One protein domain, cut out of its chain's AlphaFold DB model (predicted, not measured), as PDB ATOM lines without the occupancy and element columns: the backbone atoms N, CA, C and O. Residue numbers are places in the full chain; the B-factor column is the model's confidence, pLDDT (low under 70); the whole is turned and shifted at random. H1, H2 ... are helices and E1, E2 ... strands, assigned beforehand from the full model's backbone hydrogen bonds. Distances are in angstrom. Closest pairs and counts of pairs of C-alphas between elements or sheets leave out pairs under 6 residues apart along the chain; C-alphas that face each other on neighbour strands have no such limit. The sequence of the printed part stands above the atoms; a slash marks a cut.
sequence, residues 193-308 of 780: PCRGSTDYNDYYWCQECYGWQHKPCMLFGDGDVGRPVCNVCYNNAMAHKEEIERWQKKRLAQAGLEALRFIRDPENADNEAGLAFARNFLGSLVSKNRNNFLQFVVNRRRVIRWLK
ATOM      1  N   PRO A 193      23.488   7.701 -35.514       56.62
ATOM      2  CA  PRO A 193      24.444   6.961 -34.673       56.62
ATOM      3  C   PRO A 193      24.147   7.103 -33.164       56.62
ATOM      4  O   PRO A 193      24.997   7.440 -32.341       56.62
ATOM      5  N   CYS A 194      22.896   6.850 -32.805       65.44
ATOM      6  CA  CYS A 194      22.375   6.804 -31.452       65.44
ATOM      7  C   CYS A 194      22.801   5.490 -30.779       65.44
ATOM      8  O   CYS A 194      22.465   4.406 -31.248       65.44
ATOM      9  N   ARG A 195      23.506   5.580 -29.642       64.31
ATOM     10  CA  ARG A 195      23.882   4.411 -28.818       64.31
ATOM     11  C   ARG A 195      22.705   3.809 -28.030       64.31
ATOM     12  O   ARG A 195      22.881   2.801 -27.354       64.31
ATOM     13  N   GLY A 196      21.530   4.436 -28.116       69.31
ATOM     14  CA  GLY A 196      20.406   4.234 -27.205       69.31
ATOM     15  C   GLY A 196      20.674   4.805 -25.809       69.31
ATOM     16  O   GLY A 196      21.772   5.275 -25.509       69.31
ATOM     17  N   SER A 197      19.656   4.730 -24.958       73.75
ATOM     18  CA  SER A 197      19.802   4.702 -23.500       73.75
ATOM     19  C   SER A 197      19.598   3.273 -22.996       73.75
ATOM     20  O   SER A 197      18.976   2.446 -23.674       73.75
ATOM     21  N   THR A 198      20.109   2.979 -21.804       66.38
ATOM     22  CA  THR A 198      19.788   1.757 -21.054       66.38
ATOM     23  C   THR A 198      18.500   1.887 -20.240       66.38
ATOM     24  O   THR A 198      17.958   0.864 -19.834       66.38
ATOM     25  N   ASP A 199      17.996   3.105 -20.004       73.50
ATOM     26  CA  ASP A 199      16.697   3.305 -19.361       73.50
ATOM     27  C   ASP A 199      15.564   3.244 -20.400       73.50
ATOM     28  O   ASP A 199      15.546   3.969 -21.395       73.50
ATOM     29  N   TYR A 200      14.578   2.390 -20.139       67.25
ATOM     30  CA  TYR A 200      13.330   2.294 -20.894       67.25
ATOM     31  C   TYR A 200      12.524   3.605 -20.857       67.25
ATOM     32  O   TYR A 200      11.842   3.936 -21.828       67.25
ATOM     33  N   ASN A 201      12.639   4.393 -19.781       76.38
ATOM     34  CA  ASN A 201      11.969   5.688 -19.650       76.38
ATOM     35  C   ASN A 201      12.469   6.734 -20.657       76.38
ATOM     36  O   ASN A 201      11.724   7.666 -20.964       76.38
ATOM     37  N   ASP A 202      13.670   6.580 -21.221       79.44
ATOM     38  CA  ASP A 202      14.177   7.450 -22.289       79.44
ATOM     39  C   ASP A 202      13.580   7.116 -23.665       79.44
ATOM     40  O   ASP A 202      13.824   7.835 -24.633       79.44
ATOM     41  N   TYR A 203      12.761   6.069 -23.779       75.25
ATOM     42  CA  TYR A 203      12.061   5.713 -25.011       75.25
ATOM     43  C   TYR A 203      10.579   6.095 -24.958       75.25
ATOM     44  O   TYR A 203       9.947   6.226 -23.908       75.25
ATOM     45  N   TYR A 204      10.012   6.301 -26.139       78.31
ATOM     46  CA  TYR A 204       8.613   6.602 -26.373       78.31
ATOM     47  C   TYR A 204       8.012   5.610 -27.378       78.31
ATOM     48  O   TYR A 204       8.669   5.203 -28.333       78.31
ATOM     49  N   TRP A 205       6.747   5.242 -27.174       73.50
ATOM     50  CA  TRP A 205       6.012   4.263 -27.973       73.50
ATOM     51  C   TRP A 205       5.082   4.946 -28.982       73.50
ATOM     52  O   TRP A 205       3.997   5.406 -28.620       73.50
ATOM     53  N   CYS A 206       5.498   4.996 -30.249       74.06
ATOM     54  CA  CYS A 206       4.734   5.601 -31.342       74.06
ATOM     55  C   CYS A 206       3.342   4.970 -31.478       74.06
ATOM     56  O   CYS A 206       3.224   3.772 -31.728       74.06
ATOM     57  N   GLN A 207       2.280   5.775 -31.373       70.00
ATOM     58  CA  GLN A 207       0.907   5.254 -31.399       70.00
ATOM     59  C   GLN A 207       0.390   4.884 -32.800       70.00
ATOM     60  O   GLN A 207      -0.604   4.170 -32.885       70.00
ATOM     61  N   GLU A 208       1.065   5.317 -33.870       70.12
ATOM     62  CA  GLU A 208       0.722   4.961 -35.258       70.12
ATOM     63  C   GLU A 208       1.379   3.639 -35.697       70.12
ATOM     64  O   GLU A 208       0.698   2.730 -36.162       70.12
ATOM     65  N   CYS A 209       2.703   3.498 -35.529       68.81
ATOM     66  CA  CYS A 209       3.444   2.312 -35.988       68.81
ATOM     67  C   CYS A 209       3.844   1.326 -34.882       68.81
ATOM     68  O   CYS A 209       4.499   0.333 -35.188       68.81
ATOM     69  N   TYR A 210       3.511   1.598 -33.614       67.62
ATOM     70  CA  TYR A 210       3.881   0.761 -32.460       67.62
ATOM     71  C   TYR A 210       5.399   0.501 -32.357       67.62
ATOM     72  O   TYR A 210       5.842  -0.574 -31.967       67.62
ATOM     73  N   GLY A 211       6.195   1.499 -32.757       70.94
ATOM     74  CA  GLY A 211       7.656   1.480 -32.687       70.94
ATOM     75  C   GLY A 211       8.184   2.270 -31.494       70.94
ATOM     76  O   GLY A 211       7.677   3.357 -31.198       70.94
ATOM     77  N   TRP A 212       9.221   1.750 -30.841       72.75
ATOM     78  CA  TRP A 212       9.957   2.469 -29.805       72.75
ATOM     79  C   TRP A 212      10.924   3.468 -30.441       72.75
ATOM     80  O   TRP A 212      11.785   3.077 -31.223       72.75
ATOM     81  N   GLN A 213      10.830   4.747 -30.082       79.06
ATOM     82  CA  GLN A 213      11.822   5.763 -30.433       79.06
ATOM     83  C   GLN A 213      12.448   6.361 -29.177       79.06
ATOM     84  O   GLN A 213      11.751   6.751 -28.247       79.06
ATOM     85  N   HIS A 214      13.774   6.473 -29.169       82.62
ATOM     86  CA  HIS A 214      14.525   7.171 -28.129       82.62
ATOM     87  C   HIS A 214      14.167   8.670 -28.139       82.62
ATOM     88  O   HIS A 214      14.342   9.335 -29.162       82.62
ATOM     89  N   LYS A 215      13.663   9.205 -27.021       79.56
ATOM     90  CA  LYS A 215      13.167  10.588 -26.894       79.56
ATOM     91  C   LYS A 215      14.221  11.643 -27.263       79.56
ATOM     92  O   LYS A 215      13.874  12.521 -28.047       79.56
ATOM     93  N   PRO A 216      15.504  11.547 -26.845       78.38
ATOM     94  CA  PRO A 216      16.548  12.485 -27.280       78.38
ATOM     95  C   PRO A 216      16.828  12.479 -28.792       78.38
ATOM     96  O   PRO A 216      17.497  13.376 -29.295       78.38
ATOM     97  N   CYS A 217      16.341  11.471 -29.521       74.88
ATOM     98  CA  CYS A 217      16.459  11.363 -30.976       74.88
ATOM     99  C   CYS A 217      15.124  11.635 -31.694       74.88
ATOM    100  O   CYS A 217      15.023  11.440 -32.907       74.88
ATOM    101  N   MET A 218      14.090  12.069 -30.966       73.44
ATOM    102  CA  MET A 218      12.829  12.540 -31.528       73.44
ATOM    103  C   MET A 218      13.012  13.993 -31.986       73.44
ATOM    104  O   MET A 218      13.144  14.908 -31.181       73.44
ATOM    105  N   LEU A 219      13.048  14.195 -33.301       67.00
ATOM    106  CA  LEU A 219      13.161  15.507 -33.939       67.00
ATOM    107  C   LEU A 219      11.791  16.198 -34.023       67.00
ATOM    108  O   LEU A 219      11.710  17.425 -34.019       67.00
ATOM    109  N   PHE A 220      10.714  15.406 -34.080       63.12
ATOM    110  CA  PHE A 220       9.339  15.882 -34.216       63.12
ATOM    111  C   PHE A 220       8.399  15.034 -33.338       63.12
ATOM    112  O   PHE A 220       8.161  13.872 -33.656       63.12
ATOM    113  N   GLY A 221       7.836  15.593 -32.256       55.19
ATOM    114  CA  GLY A 221       6.799  14.882 -31.484       55.19
ATOM    115  C   GLY A 221       6.317  15.508 -30.167       55.19
ATOM    116  O   GLY A 221       5.140  15.363 -29.850       55.19
ATOM    117  N   ASP A 222       7.149  16.266 -29.443       49.72
ATOM    118  CA  ASP A 222       6.743  16.923 -28.176       49.72
ATOM    119  C   ASP A 222       5.883  18.198 -28.371       49.72
ATOM    120  O   ASP A 222       5.428  18.820 -27.407       49.72
ATOM    121  N   GLY A 223       5.656  18.609 -29.625       49.91
ATOM    122  CA  GLY A 223       4.955  19.839 -29.997       49.91
ATOM    123  C   GLY A 223       3.528  19.621 -30.511       49.91
ATOM    124  O   GLY A 223       3.322  19.012 -31.554       49.91
ATOM    125  N   ASP A 224       2.574  20.242 -29.815       46.44
ATOM    126  CA  ASP A 224       1.237  20.639 -30.281       46.44
ATOM    127  C   ASP A 224       0.238  19.551 -30.752       46.44
ATOM    128  O   ASP A 224       0.099  19.212 -31.924       46.44
ATOM    129  N   VAL A 225      -0.641  19.177 -29.807       41.78
ATOM    130  CA  VAL A 225      -2.026  18.677 -29.999       41.78
ATOM    131  C   VAL A 225      -2.183  17.267 -30.604       41.78
ATOM    132  O   VAL A 225      -3.229  16.644 -30.419       41.78
ATOM    133  N   GLY A 226      -1.160  16.715 -31.254       54.53
ATOM    134  CA  GLY A 226      -1.122  15.306 -31.656       54.53
ATOM    135  C   GLY A 226      -0.905  14.339 -30.482       54.53
ATOM    136  O   GLY A 226      -0.339  14.693 -29.449       54.53
ATOM    137  N   ARG A 227      -1.303  13.072 -30.666       62.38
ATOM    138  CA  ARG A 227      -0.647  11.953 -29.959       62.38
ATOM    139  C   ARG A 227       0.814  11.928 -30.435       62.38
ATOM    140  O   ARG A 227       1.008  12.172 -31.627       62.38
ATOM    141  N   PRO A 228       1.821  11.654 -29.590       67.25
ATOM    142  CA  PRO A 228       3.193  11.687 -30.074       67.25
ATOM    143  C   PRO A 228       3.436  10.560 -31.092       67.25
ATOM    144  O   PRO A 228       2.796   9.502 -31.070       67.25
ATOM    145  N   VAL A 229       4.329  10.814 -32.042       72.12
ATOM    146  CA  VAL A 229       4.557   9.962 -33.216       72.12
ATOM    147  C   VAL A 229       6.056   9.893 -33.468       72.12
ATOM    148  O   VAL A 229       6.758  10.858 -33.190       72.12
ATOM    149  N   CYS A 230       6.565   8.775 -33.986       77.25
ATOM    150  CA  CYS A 230       7.979   8.708 -34.349       77.25
ATOM    151  C   CYS A 230       8.286   9.593 -35.569       77.25
ATOM    152  O   CYS A 230       7.423   9.795 -36.432       77.25
ATOM    153  N   ASN A 231       9.536  10.050 -35.679       71.38
ATOM    154  CA  ASN A 231      10.018  10.891 -36.781       71.38
ATOM    155  C   ASN A 231       9.631  10.334 -38.158       71.38
ATOM    156  O   ASN A 231       9.234  11.093 -39.035       71.38
ATOM    157  N   VAL A 232       9.725   9.015 -38.365       70.06
ATOM    158  CA  VAL A 232       9.437   8.406 -39.673       70.06
ATOM    159  C   VAL A 232       7.944   8.475 -40.006       70.06
ATOM    160  O   VAL A 232       7.586   8.798 -41.135       70.06
ATOM    161  N   CYS A 233       7.055   8.263 -39.030       69.25
ATOM    162  CA  CYS A 233       5.616   8.466 -39.214       69.25
ATOM    163  C   CYS A 233       5.262   9.945 -39.417       69.25
ATOM    164  O   CYS A 233       4.427  10.250 -40.268       69.25
ATOM    165  N   TYR A 234       5.923  10.861 -38.700       73.81
ATOM    166  CA  TYR A 234       5.776  12.304 -38.902       73.81
ATOM    167  C   TYR A 234       6.202  12.721 -40.320       73.81
ATOM    168  O   TYR A 234       5.431  13.347 -41.045       73.81
ATOM    169  N   ASN A 235       7.389  12.295 -40.758       69.31
ATOM    170  CA  ASN A 235       7.921  12.557 -42.095       69.31
ATOM    171  C   ASN A 235       7.029  11.952 -43.190       69.31
ATOM    172  O   ASN A 235       6.782  12.607 -44.198       69.31
ATOM    173  N   ASN A 236       6.484  10.751 -42.977       68.56
ATOM    174  CA  ASN A 236       5.546  10.113 -43.902       68.56
ATOM    175  C   ASN A 236       4.221  10.900 -44.009       68.56
ATOM    176  O   ASN A 236       3.747  11.192 -45.109       68.56
ATOM    177  N   ALA A 237       3.658  11.336 -42.876       68.06
ATOM    178  CA  ALA A 237       2.467  12.188 -42.848       68.06
ATOM    179  C   ALA A 237       2.704  13.557 -43.518       68.06
ATOM    180  O   ALA A 237       1.814  14.079 -44.191       68.06
ATOM    181  N   MET A 238       3.910  14.120 -43.381       69.38
ATOM    182  CA  MET A 238       4.314  15.360 -44.047       69.38
ATOM    183  C   MET A 238       4.536  15.174 -45.556       69.38
ATOM    184  O   MET A 238       4.073  16.008 -46.331       69.38
ATOM    185  N   ALA A 239       5.150  14.069 -45.991       69.38
ATOM    186  CA  ALA A 239       5.345  13.742 -47.406       69.38
ATOM    187  C   ALA A 239       4.006  13.569 -48.149       69.38
ATOM    188  O   ALA A 239       3.817  14.117 -49.235       69.38
ATOM    189  N   HIS A 240       3.034  12.889 -47.533       63.59
ATOM    190  CA  HIS A 240       1.691  12.717 -48.100       63.59
ATOM    191  C   HIS A 240       0.721  13.872 -47.786       63.59
ATOM    192  O   HIS A 240      -0.442  13.814 -48.192       63.59
ATOM    193  N   LYS A 241       1.158  14.951 -47.116       71.94
ATOM    194  CA  LYS A 241       0.283  16.052 -46.670       71.94
ATOM    195  C   LYS A 241      -0.575  16.632 -47.794       71.94
ATOM    196  O   LYS A 241      -1.785  16.781 -47.629       71.94
ATOM    197  N   GLU A 242       0.019  16.933 -48.949       67.19
ATOM    198  CA  GLU A 242      -0.743  17.458 -50.085       67.19
ATOM    199  C   GLU A 242      -1.757  16.454 -50.639       67.19
ATOM    200  O   GLU A 242      -2.835  16.842 -51.085       67.19
ATOM    201  N   GLU A 243      -1.415  15.167 -50.653       65.31
ATOM    202  CA  GLU A 243      -2.295  14.110 -51.143       65.31
ATOM    203  C   GLU A 243      -3.494  13.930 -50.208       65.31
ATOM    204  O   GLU A 243      -4.635  13.894 -50.671       65.31
ATOM    205  N   ILE A 244      -3.245  13.938 -48.895       64.94
ATOM    206  CA  ILE A 244      -4.263  13.948 -47.845       64.94
ATOM    207  C   ILE A 244      -5.158  15.186 -47.997       64.94
ATOM    208  O   ILE A 244      -6.382  15.057 -48.026       64.94
ATOM    209  N   GLU A 245      -4.587  16.379 -48.188       69.75
ATOM    210  CA  GLU A 245      -5.356  17.599 -48.456       69.75
ATOM    211  C   GLU A 245      -6.196  17.497 -49.743       69.75
ATOM    212  O   GLU A 245      -7.371  17.873 -49.746       69.75
ATOM    213  N   ARG A 246      -5.633  16.982 -50.845       68.50
ATOM    214  CA  ARG A 246      -6.343  16.761 -52.120       68.50
ATOM    215  C   ARG A 246      -7.491  15.759 -51.946       68.50
ATOM    216  O   ARG A 246      -8.593  15.999 -52.446       68.50
ATOM    217  N   TRP A 247      -7.275  14.679 -51.194       68.69
ATOM    218  CA  TRP A 247      -8.282  13.668 -50.863       68.69
ATOM    219  C   TRP A 247      -9.402  14.237 -49.981       68.69
ATOM    220  O   TRP A 247     -10.579  14.053 -50.299       68.69
ATOM    221  N   GLN A 248      -9.062  15.002 -48.939       69.00
ATOM    222  CA  GLN A 248     -10.032  15.680 -48.072       69.00
ATOM    223  C   GLN A 248     -10.883  16.673 -48.874       69.00
ATOM    224  O   GLN A 248     -12.110  16.625 -48.800       69.00
ATOM    225  N   LYS A 249     -10.260  17.515 -49.713       73.56
ATOM    226  CA  LYS A 249     -10.957  18.462 -50.605       73.56
ATOM    227  C   LYS A 249     -11.911  17.731 -51.568       73.56
ATOM    228  O   LYS A 249     -13.043  18.174 -51.759       73.56
ATOM    229  N   LYS A 250     -11.507  16.571 -52.107       70.88
ATOM    230  CA  LYS A 250     -12.344  15.707 -52.965       70.88
ATOM    231  C   LYS A 250     -13.530  15.088 -52.209       70.88
ATOM    232  O   LYS A 250     -14.653  15.144 -52.708       70.88
ATOM    233  N   ARG A 251     -13.314  14.546 -51.004       71.62
ATOM    234  CA  ARG A 251     -14.375  13.992 -50.136       71.62
ATOM    235  C   ARG A 251     -15.378  15.060 -49.697       71.62
ATOM    236  O   ARG A 251     -16.580  14.833 -49.789       71.62
ATOM    237  N   LEU A 252     -14.896  16.238 -49.305       74.62
ATOM    238  CA  LEU A 252     -15.713  17.397 -48.939       74.62
ATOM    239  C   LEU A 252     -16.625  17.837 -50.100       74.62
ATOM    240  O   LEU A 252     -17.813  18.097 -49.900       74.62
ATOM    241  N   ALA A 253     -16.089  17.875 -51.325       76.50
ATOM    242  CA  ALA A 253     -16.860  18.186 -52.527       76.50
ATOM    243  C   ALA A 253     -17.901  17.101 -52.863       76.50
ATOM    244  O   ALA A 253     -19.022  17.436 -53.248       76.50
ATOM    245  N   GLN A 254     -17.568  15.817 -52.682       76.00
ATOM    246  CA  GLN A 254     -18.514  14.709 -52.855       76.00
ATOM    247  C   GLN A 254     -19.678  14.797 -51.853       76.00
ATOM    248  O   GLN A 254     -20.830  14.788 -52.279       76.00
ATOM    249  N   ALA A 255     -19.393  14.991 -50.562       74.38
ATOM    250  CA  ALA A 255     -20.423  15.174 -49.536       74.38
ATOM    251  C   ALA A 255     -21.323  16.393 -49.830       74.38
ATOM    252  O   ALA A 255     -22.534  16.344 -49.630       74.38
ATOM    253  N   GLY A 256     -20.759  17.477 -50.381       83.69
ATOM    254  CA  GLY A 256     -21.534  18.625 -50.866       83.69
ATOM    255  C   GLY A 256     -22.473  18.288 -52.032       83.69
ATOM    256  O   GLY A 256     -23.598  18.782 -52.079       83.69
ATOM    257  N   LEU A 257     -22.054  17.422 -52.960       83.94
ATOM    258  CA  LEU A 257     -22.912  16.934 -54.047       83.94
ATOM    259  C   LEU A 257     -24.001  15.977 -53.545       83.94
ATOM    260  O   LEU A 257     -25.111  16.006 -54.070       83.94
ATOM    261  N   GLU A 258     -23.707  15.154 -52.541       85.19
ATOM    262  CA  GLU A 258     -24.661  14.221 -51.930       85.19
ATOM    263  C   GLU A 258     -25.718  14.968 -51.102       85.19
ATOM    264  O   GLU A 258     -26.908  14.763 -51.330       85.19
ATOM    265  N   ALA A 259     -25.327  15.950 -50.283       86.62
ATOM    266  CA  ALA A 259     -26.262  16.853 -49.602       86.62
ATOM    267  C   ALA A 259     -27.150  17.648 -50.588       86.62
ATOM    268  O   ALA A 259     -28.343  17.837 -50.350       86.62
ATOM    269  N   LEU A 260     -26.598  18.077 -51.732       90.31
ATOM    270  CA  LEU A 260     -27.368  18.731 -52.800       90.31
ATOM    271  C   LEU A 260     -28.299  17.782 -53.569       90.31
ATOM    272  O   LEU A 260     -29.264  18.264 -54.160       90.31
ATOM    273  N   ARG A 261     -28.021  16.473 -53.601       89.81
ATOM    274  CA  ARG A 261     -28.953  15.464 -54.132       89.81
ATOM    275  C   ARG A 261     -30.081  15.225 -53.142       89.81
ATOM    276  O   ARG A 261     -31.226  15.385 -53.531       89.81
ATOM    277  N   PHE A 262     -29.748  14.980 -51.876       90.81
ATOM    278  CA  PHE A 262     -30.704  14.761 -50.788       90.81
ATOM    279  C   PHE A 262     -31.776  15.865 -50.720       90.81
ATOM    280  O   PHE A 262     -32.963  15.577 -50.697       90.81
ATOM    281  N   ILE A 263     -31.378  17.142 -50.798       91.62
ATOM    282  CA  ILE A 263     -32.310  18.293 -50.783       91.62
ATOM    283  C   ILE A 263     -33.178  18.410 -52.055       91.62
ATOM    284  O   ILE A 263     -34.176  19.128 -52.056       91.62
ATOM    285  N   ARG A 264     -32.790  17.766 -53.160       91.06
ATOM    286  CA  ARG A 264     -33.497  17.817 -54.454       91.06
ATOM    287  C   ARG A 264     -34.366  16.599 -54.729       91.06
ATOM    288  O   ARG A 264     -35.076  16.596 -55.732       91.06
ATOM    289  N   ASP A 265     -34.240  15.572 -53.907       91.31
ATOM    290  CA  ASP A 265     -34.925  14.310 -54.084       91.31
ATOM    291  C   ASP A 265     -36.319  14.399 -53.440       91.31
ATOM    292  O   ASP A 265     -36.396  14.660 -52.235       91.31
ATOM    293  N   PRO A 266     -37.422  14.244 -54.199       92.19
ATOM    294  CA  PRO A 266     -38.767  14.342 -53.635       92.19
ATOM    295  C   PRO A 266     -39.036  13.269 -52.571       92.19
ATOM    296  O   PRO A 266     -39.820  13.524 -51.664       92.19
ATOM    297  N   GLU A 267     -38.349  12.122 -52.615       90.88
ATOM    298  CA  GLU A 267     -38.490  11.051 -51.615       90.88
ATOM    299  C   GLU A 267     -37.943  11.455 -50.231       90.88
ATOM    300  O   GLU A 267     -38.271  10.837 -49.224       90.88
ATOM    301  N   ASN A 268     -37.138  12.524 -50.156       91.00
ATOM    302  CA  ASN A 268     -36.600  13.064 -48.905       91.00
ATOM    303  C   ASN A 268     -37.348  14.317 -48.408       91.00
ATOM    304  O   ASN A 268     -36.886  14.954 -47.459       91.00
ATOM    305  N   ALA A 269     -38.485  14.681 -49.017       88.50
ATOM    306  CA  ALA A 269     -39.265  15.864 -48.637       88.50
ATOM    307  C   ALA A 269     -39.729  15.828 -47.168       88.50
ATOM    308  O   ALA A 269     -39.604  16.832 -46.467       88.50
ATOM    309  N   ASP A 270     -40.171  14.660 -46.698       91.44
ATOM    310  CA  ASP A 270     -40.694  14.456 -45.339       91.44
ATOM    311  C   ASP A 270     -39.580  14.312 -44.279       91.44
ATOM    312  O   ASP A 270     -39.835  14.322 -43.075       91.44
ATOM    313  N   ASN A 271     -38.314  14.192 -44.699       92.06
ATOM    314  CA  ASN A 271     -37.173  14.021 -43.800       92.06
ATOM    315  C   ASN A 271     -36.615  15.380 -43.343       92.06
ATOM    316  O   ASN A 271     -35.498  15.775 -43.696       92.06
ATOM    317  N   GLU A 272     -37.397  16.109 -42.541       92.12
ATOM    318  CA  GLU A 272     -37.044  17.454 -42.059       92.12
ATOM    319  C   GLU A 272     -35.663  17.511 -41.387       92.12
ATOM    320  O   GLU A 272     -34.888  18.436 -41.640       92.12
ATOM    321  N   ALA A 273     -35.318  16.505 -40.578       90.06
ATOM    322  CA  ALA A 273     -34.038  16.427 -39.877       90.06
ATOM    323  C   ALA A 273     -32.853  16.265 -40.847       90.06
ATOM    324  O   ALA A 273     -31.851  16.980 -40.732       90.06
ATOM    325  N   GLY A 274     -32.974  15.379 -41.843       85.31
ATOM    326  CA  GLY A 274     -31.982  15.210 -42.904       85.31
ATOM    327  C   GLY A 274     -31.847  16.459 -43.778       85.31
ATOM    328  O   GLY A 274     -30.731  16.887 -44.081       85.31
ATOM    329  N   LEU A 275     -32.967  17.109 -44.115       90.75
ATOM    330  CA  LEU A 275     -32.979  18.366 -44.867       90.75
ATOM    331  C   LEU A 275     -32.318  19.501 -44.076       90.75
ATOM    332  O   LEU A 275     -31.525  20.254 -44.643       90.75
ATOM    333  N   ALA A 276     -32.589  19.619 -42.773       90.38
ATOM    334  CA  ALA A 276     -31.951  20.593 -41.893       90.38
ATOM    335  C   ALA A 276     -30.438  20.343 -41.776       90.38
ATOM    336  O   ALA A 276     -29.649  21.274 -41.952       90.38
ATOM    337  N   PHE A 277     -30.014  19.090 -41.571       92.81
ATOM    338  CA  PHE A 277     -28.598  18.716 -41.548       92.81
ATOM    339  C   PHE A 277     -27.898  19.053 -42.872       92.81
ATOM    340  O   PHE A 277     -26.872  19.734 -42.869       92.81
ATOM    341  N   ALA A 278     -28.472  18.655 -44.011       89.38
ATOM    342  CA  ALA A 278     -27.909  18.919 -45.332       89.38
ATOM    343  C   ALA A 278     -27.822  20.430 -45.635       89.38
ATOM    344  O   ALA A 278     -26.803  20.899 -46.149       89.38
ATOM    345  N   ARG A 279     -28.846  21.216 -45.266       91.00
ATOM    346  CA  ARG A 279     -28.848  22.687 -45.399       91.00
ATOM    347  C   ARG A 279     -27.770  23.329 -44.520       91.00
ATOM    348  O   ARG A 279     -27.013  24.165 -45.014       91.00
ATOM    349  N   ASN A 280     -27.638  22.904 -43.263       92.25
ATOM    350  CA  ASN A 280     -26.631  23.416 -42.326       92.25
ATOM    351  C   ASN A 280     -25.200  23.039 -42.747       92.25
ATOM    352  O   ASN A 280     -24.301  23.883 -42.709       92.25
ATOM    353  N   PHE A 281     -24.990  21.809 -43.222       91.31
ATOM    354  CA  PHE A 281     -23.717  21.361 -43.788       91.31
ATOM    355  C   PHE A 281     -23.320  22.203 -45.006       91.31
ATOM    356  O   PHE A 281     -22.209  22.732 -45.046       91.31
ATOM    357  N   LEU A 282     -24.233  22.408 -45.963       89.94
ATOM    358  CA  LEU A 282     -23.979  23.247 -47.139       89.94
ATOM    359  C   LEU A 282     -23.764  24.723 -46.773       89.94
ATOM    360  O   LEU A 282     -22.888  25.366 -47.350       89.94
ATOM    361  N   GLY A 283     -24.492  25.254 -45.788       88.00
ATOM    362  CA  GLY A 283     -24.274  26.603 -45.257       88.00
ATOM    363  C   GLY A 283     -22.876  26.774 -44.653       88.00
ATOM    364  O   GLY A 283     -22.180  27.737 -44.970       88.00
ATOM    365  N   SER A 284     -22.426  25.800 -43.855       88.88
ATOM    366  CA  SER A 284     -21.073  25.742 -43.276       88.88
ATOM    367  C   SER A 284     -19.985  25.568 -44.347       88.88
ATOM    368  O   SER A 284     -18.937  26.212 -44.297       88.88
ATOM    369  N   LEU A 285     -20.250  24.748 -45.369       86.69
ATOM    370  CA  LEU A 285     -19.362  24.539 -46.512       86.69
ATOM    371  C   LEU A 285     -19.168  25.833 -47.317       86.69
ATOM    372  O   LEU A 285     -18.032  26.200 -47.625       86.69
ATOM    373  N   VAL A 286     -20.260  26.542 -47.622       84.62
ATOM    374  CA  VAL A 286     -20.253  27.807 -48.373       84.62
ATOM    375  C   VAL A 286     -19.669  28.955 -47.550       84.62
ATOM    376  O   VAL A 286     -18.930  29.762 -48.110       84.62
ATOM    377  N   SER A 287     -19.938  29.041 -46.242       84.31
ATOM    378  CA  SER A 287     -19.396  30.114 -45.397       84.31
ATOM    379  C   SER A 287     -17.877  29.993 -45.229       84.31
ATOM    380  O   SER A 287     -17.163  30.967 -45.471       84.31
ATOM    381  N   LYS A 288     -17.368  28.785 -44.944       84.69
ATOM    382  CA  LYS A 288     -15.923  28.500 -44.856       84.69
ATOM    383  C   LYS A 288     -15.194  28.684 -46.192       84.69
ATOM    384  O   LYS A 288     -14.038  29.089 -46.203       84.69
ATOM    385  N   ASN A 289     -15.866  28.448 -47.323       80.62
ATOM    386  CA  ASN A 289     -15.291  28.571 -48.672       80.62
ATOM    387  C   ASN A 289     -15.795  29.804 -49.448       80.62
ATOM    388  O   ASN A 289     -15.755  29.814 -50.682       80.62
ATOM    389  N   ARG A 290     -16.274  30.851 -48.758       80.12
ATOM    390  CA  ARG A 290     -17.002  31.982 -49.367       80.12
ATOM    391  C   ARG A 290     -16.253  32.640 -50.527       80.12
ATOM    392  O   ARG A 290     -16.861  32.926 -51.555       80.12
ATOM    393  N   ASN A 291     -14.942  32.838 -50.392       78.12
ATOM    394  CA  ASN A 291     -14.112  33.457 -51.430       78.12
ATOM    395  C   ASN A 291     -14.026  32.578 -52.691       78.12
ATOM    396  O   ASN A 291     -14.215  33.076 -53.801       78.12
ATOM    397  N   ASN A 292     -13.842  31.267 -52.515       75.25
ATOM    398  CA  ASN A 292     -13.782  30.290 -53.606       75.25
ATOM    399  C   ASN A 292     -15.141  30.185 -54.322       75.25
ATOM    400  O   ASN A 292     -15.203  30.178 -55.551       75.25
ATOM    401  N   PHE A 293     -16.245  30.197 -53.566       74.75
ATOM    402  CA  PHE A 293     -17.603  30.236 -54.119       74.75
ATOM    403  C   PHE A 293     -17.884  31.526 -54.903       74.75
ATOM    404  O   PHE A 293     -18.458  31.466 -55.992       74.75
ATOM    405  N   LEU A 294     -17.452  32.688 -54.401       74.75
ATOM    406  CA  LEU A 294     -17.582  33.964 -55.110       74.75
ATOM    407  C   LEU A 294     -16.767  33.973 -56.411       74.75
ATOM    408  O   LEU A 294     -17.314  34.334 -57.454       74.75
ATOM    409  N   GLN A 295     -15.512  33.515 -56.389       74.44
ATOM    410  CA  GLN A 295     -14.698  33.362 -57.601       74.44
ATOM    411  C   GLN A 295     -15.346  32.396 -58.604       74.44
ATOM    412  O   GLN A 295     -15.464  32.733 -59.780       74.44
ATOM    413  N   PHE A 296     -15.844  31.239 -58.155       75.12
ATOM    414  CA  PHE A 296     -16.558  30.290 -59.013       75.12
ATOM    415  C   PHE A 296     -17.806  30.914 -59.656       75.12
ATOM    416  O   PHE A 296     -18.013  30.771 -60.861       75.12
ATOM    417  N   VAL A 297     -18.618  31.658 -58.897       76.44
ATOM    418  CA  VAL A 297     -19.803  32.355 -59.428       76.44
ATOM    419  C   VAL A 297     -19.413  33.453 -60.422       76.44
ATOM    420  O   VAL A 297     -20.047  33.565 -61.473       76.44
ATOM    421  N   VAL A 298     -18.362  34.234 -60.151       82.81
ATOM    422  CA  VAL A 298     -17.844  35.262 -61.073       82.81
ATOM    423  C   VAL A 298     -17.313  34.632 -62.362       82.81
ATOM    424  O   VAL A 298     -17.690  35.071 -63.451       82.81
ATOM    425  N   ASN A 299     -16.519  33.565 -62.266       75.25
ATOM    426  CA  ASN A 299     -15.973  32.846 -63.416       75.25
ATOM    427  C   ASN A 299     -17.084  32.172 -64.231       75.25
ATOM    428  O   ASN A 299     -17.132  32.337 -65.449       75.25
ATOM    429  N   ARG A 300     -18.064  31.532 -63.583       75.94
ATOM    430  CA  ARG A 300     -19.251  30.977 -64.254       75.94
ATOM    431  C   ARG A 300     -20.074  32.069 -64.951       75.94
ATOM    432  O   ARG A 300     -20.496  31.869 -66.085       75.94
ATOM    433  N   ARG A 301     -20.248  33.250 -64.339       84.00
ATOM    434  CA  ARG A 301     -20.882  34.428 -64.976       84.00
ATOM    435  C   ARG A 301     -20.040  35.027 -66.114       84.00
ATOM    436  O   ARG A 301     -20.609  35.641 -67.014       84.00
ATOM    437  N   ARG A 302     -18.710  34.882 -66.102       85.06
ATOM    438  CA  ARG A 302     -17.819  35.267 -67.216       85.06
ATOM    439  C   ARG A 302     -17.971  34.288 -68.387       85.06
ATOM    440  O   ARG A 302     -18.254  34.732 -69.494       85.06
ATOM    441  N   VAL A 303     -17.914  32.980 -68.126       75.94
ATOM    442  CA  VAL A 303     -18.123  31.920 -69.132       75.94
ATOM    443  C   VAL A 303     -19.523  31.994 -69.750       75.94
ATOM    444  O   VAL A 303     -19.644  31.935 -70.966       75.94
ATOM    445  N   ILE A 304     -20.582  32.202 -68.957       78.50
ATOM    446  CA  ILE A 304     -21.950  32.354 -69.486       78.50
ATOM    447  C   ILE A 304     -22.080  33.603 -70.373       78.50
ATOM    448  O   ILE A 304     -22.728  33.528 -71.413       78.50
ATOM    449  N   ARG A 305     -21.451  34.735 -70.016       83.56
ATOM    450  CA  ARG A 305     -21.436  35.933 -70.879       83.56
ATOM    451  C   ARG A 305     -20.683  35.693 -72.186       83.56
ATOM    452  O   ARG A 305     -21.194  36.060 -73.234       83.56
ATOM    453  N   TRP A 306     -19.531  35.024 -72.138       82.62
ATOM    454  CA  TRP A 306     -18.774  34.648 -73.336       82.62
ATOM    455  C   TRP A 306     -19.555  33.675 -74.235       82.62
ATOM    456  O   TRP A 306     -19.600  33.860 -75.446       82.62
ATOM    457  N   LEU A 307     -20.248  32.688 -73.653       75.62
ATOM    458  CA  LEU A 307     -21.123  31.767 -74.390       75.62
ATOM    459  C   LEU A 307     -22.370  32.445 -74.978       75.62
ATOM    460  O   LEU A 307     -22.849  31.984 -76.011       75.62
ATOM    461  N   LYS A 308     -22.892  33.510 -74.350       77.62
ATOM    462  CA  LYS A 308     -23.929  34.364 -74.951       77.62
ATOM    463  C   LYS A 308     -23.357  35.138 -76.136       77.62
ATOM    464  O   LYS A 308     -23.722  34.816 -77.256       77.62
TER     465      LYS A 308
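What this domain is: This is residues 193 to 308 of the 780 residues of an uncharacterized protein of Cercospora beticola (UniProt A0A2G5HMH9). A small head of loops and a short strand hairpin, E1 and E2, leads through H1 into the long helix H2; H3 folds back over the far part of H2, and residues 295 to 308 of H4 stick out. The 116 printed residues, with two antiparallel named strands and then four named helices, are mostly helix and extended, with a radius of gyration of the C-alphas of 23.5 A and spans of 73 by 41 by 18 A.

Where its parts are: E1 is residues 203 to 205, from C-alpha 203 at (12.061, 5.713, -25.011), and E2 is 212 to 214. H1 is 231 to 239, H2 241 to 262, 31.3 A long, H3 272 to 288, 24.0 A, and H4 290 to 308, 26.6 A, ending at C-alpha 308 (-23.929, 34.364, -74.951).

How they stand to each other: In the hairpin of E1 and E2, N 204 and O 213 are 2.8 A apart, within hydrogen-bond range. H1 and H2 meet only through their link. H2, with residues 256 to 262 alone, touches H3 in a helical hairpin, opposite ways at a steep tilt of 41 degrees; their closest C-alphas, Ala 259 and Ala 278, are 5.0 A apart. H3 and H4 are close but not clearly touching, about perpendicular at 88 degrees, closest at the C-alphas of Val 286 and Phe 293, 6.8 A. In H1, H2, H3 and H4 every O i to N i+4 pair is within hydrogen-bond range.

The domain as a whole: The farthest C-alphas, Thr 198 and Lys 308, are 76.7 A apart. The printed part has no cut; the link from E2 to H1 is long. Confidence is under 70 at 32 residues, among them 219 to 228.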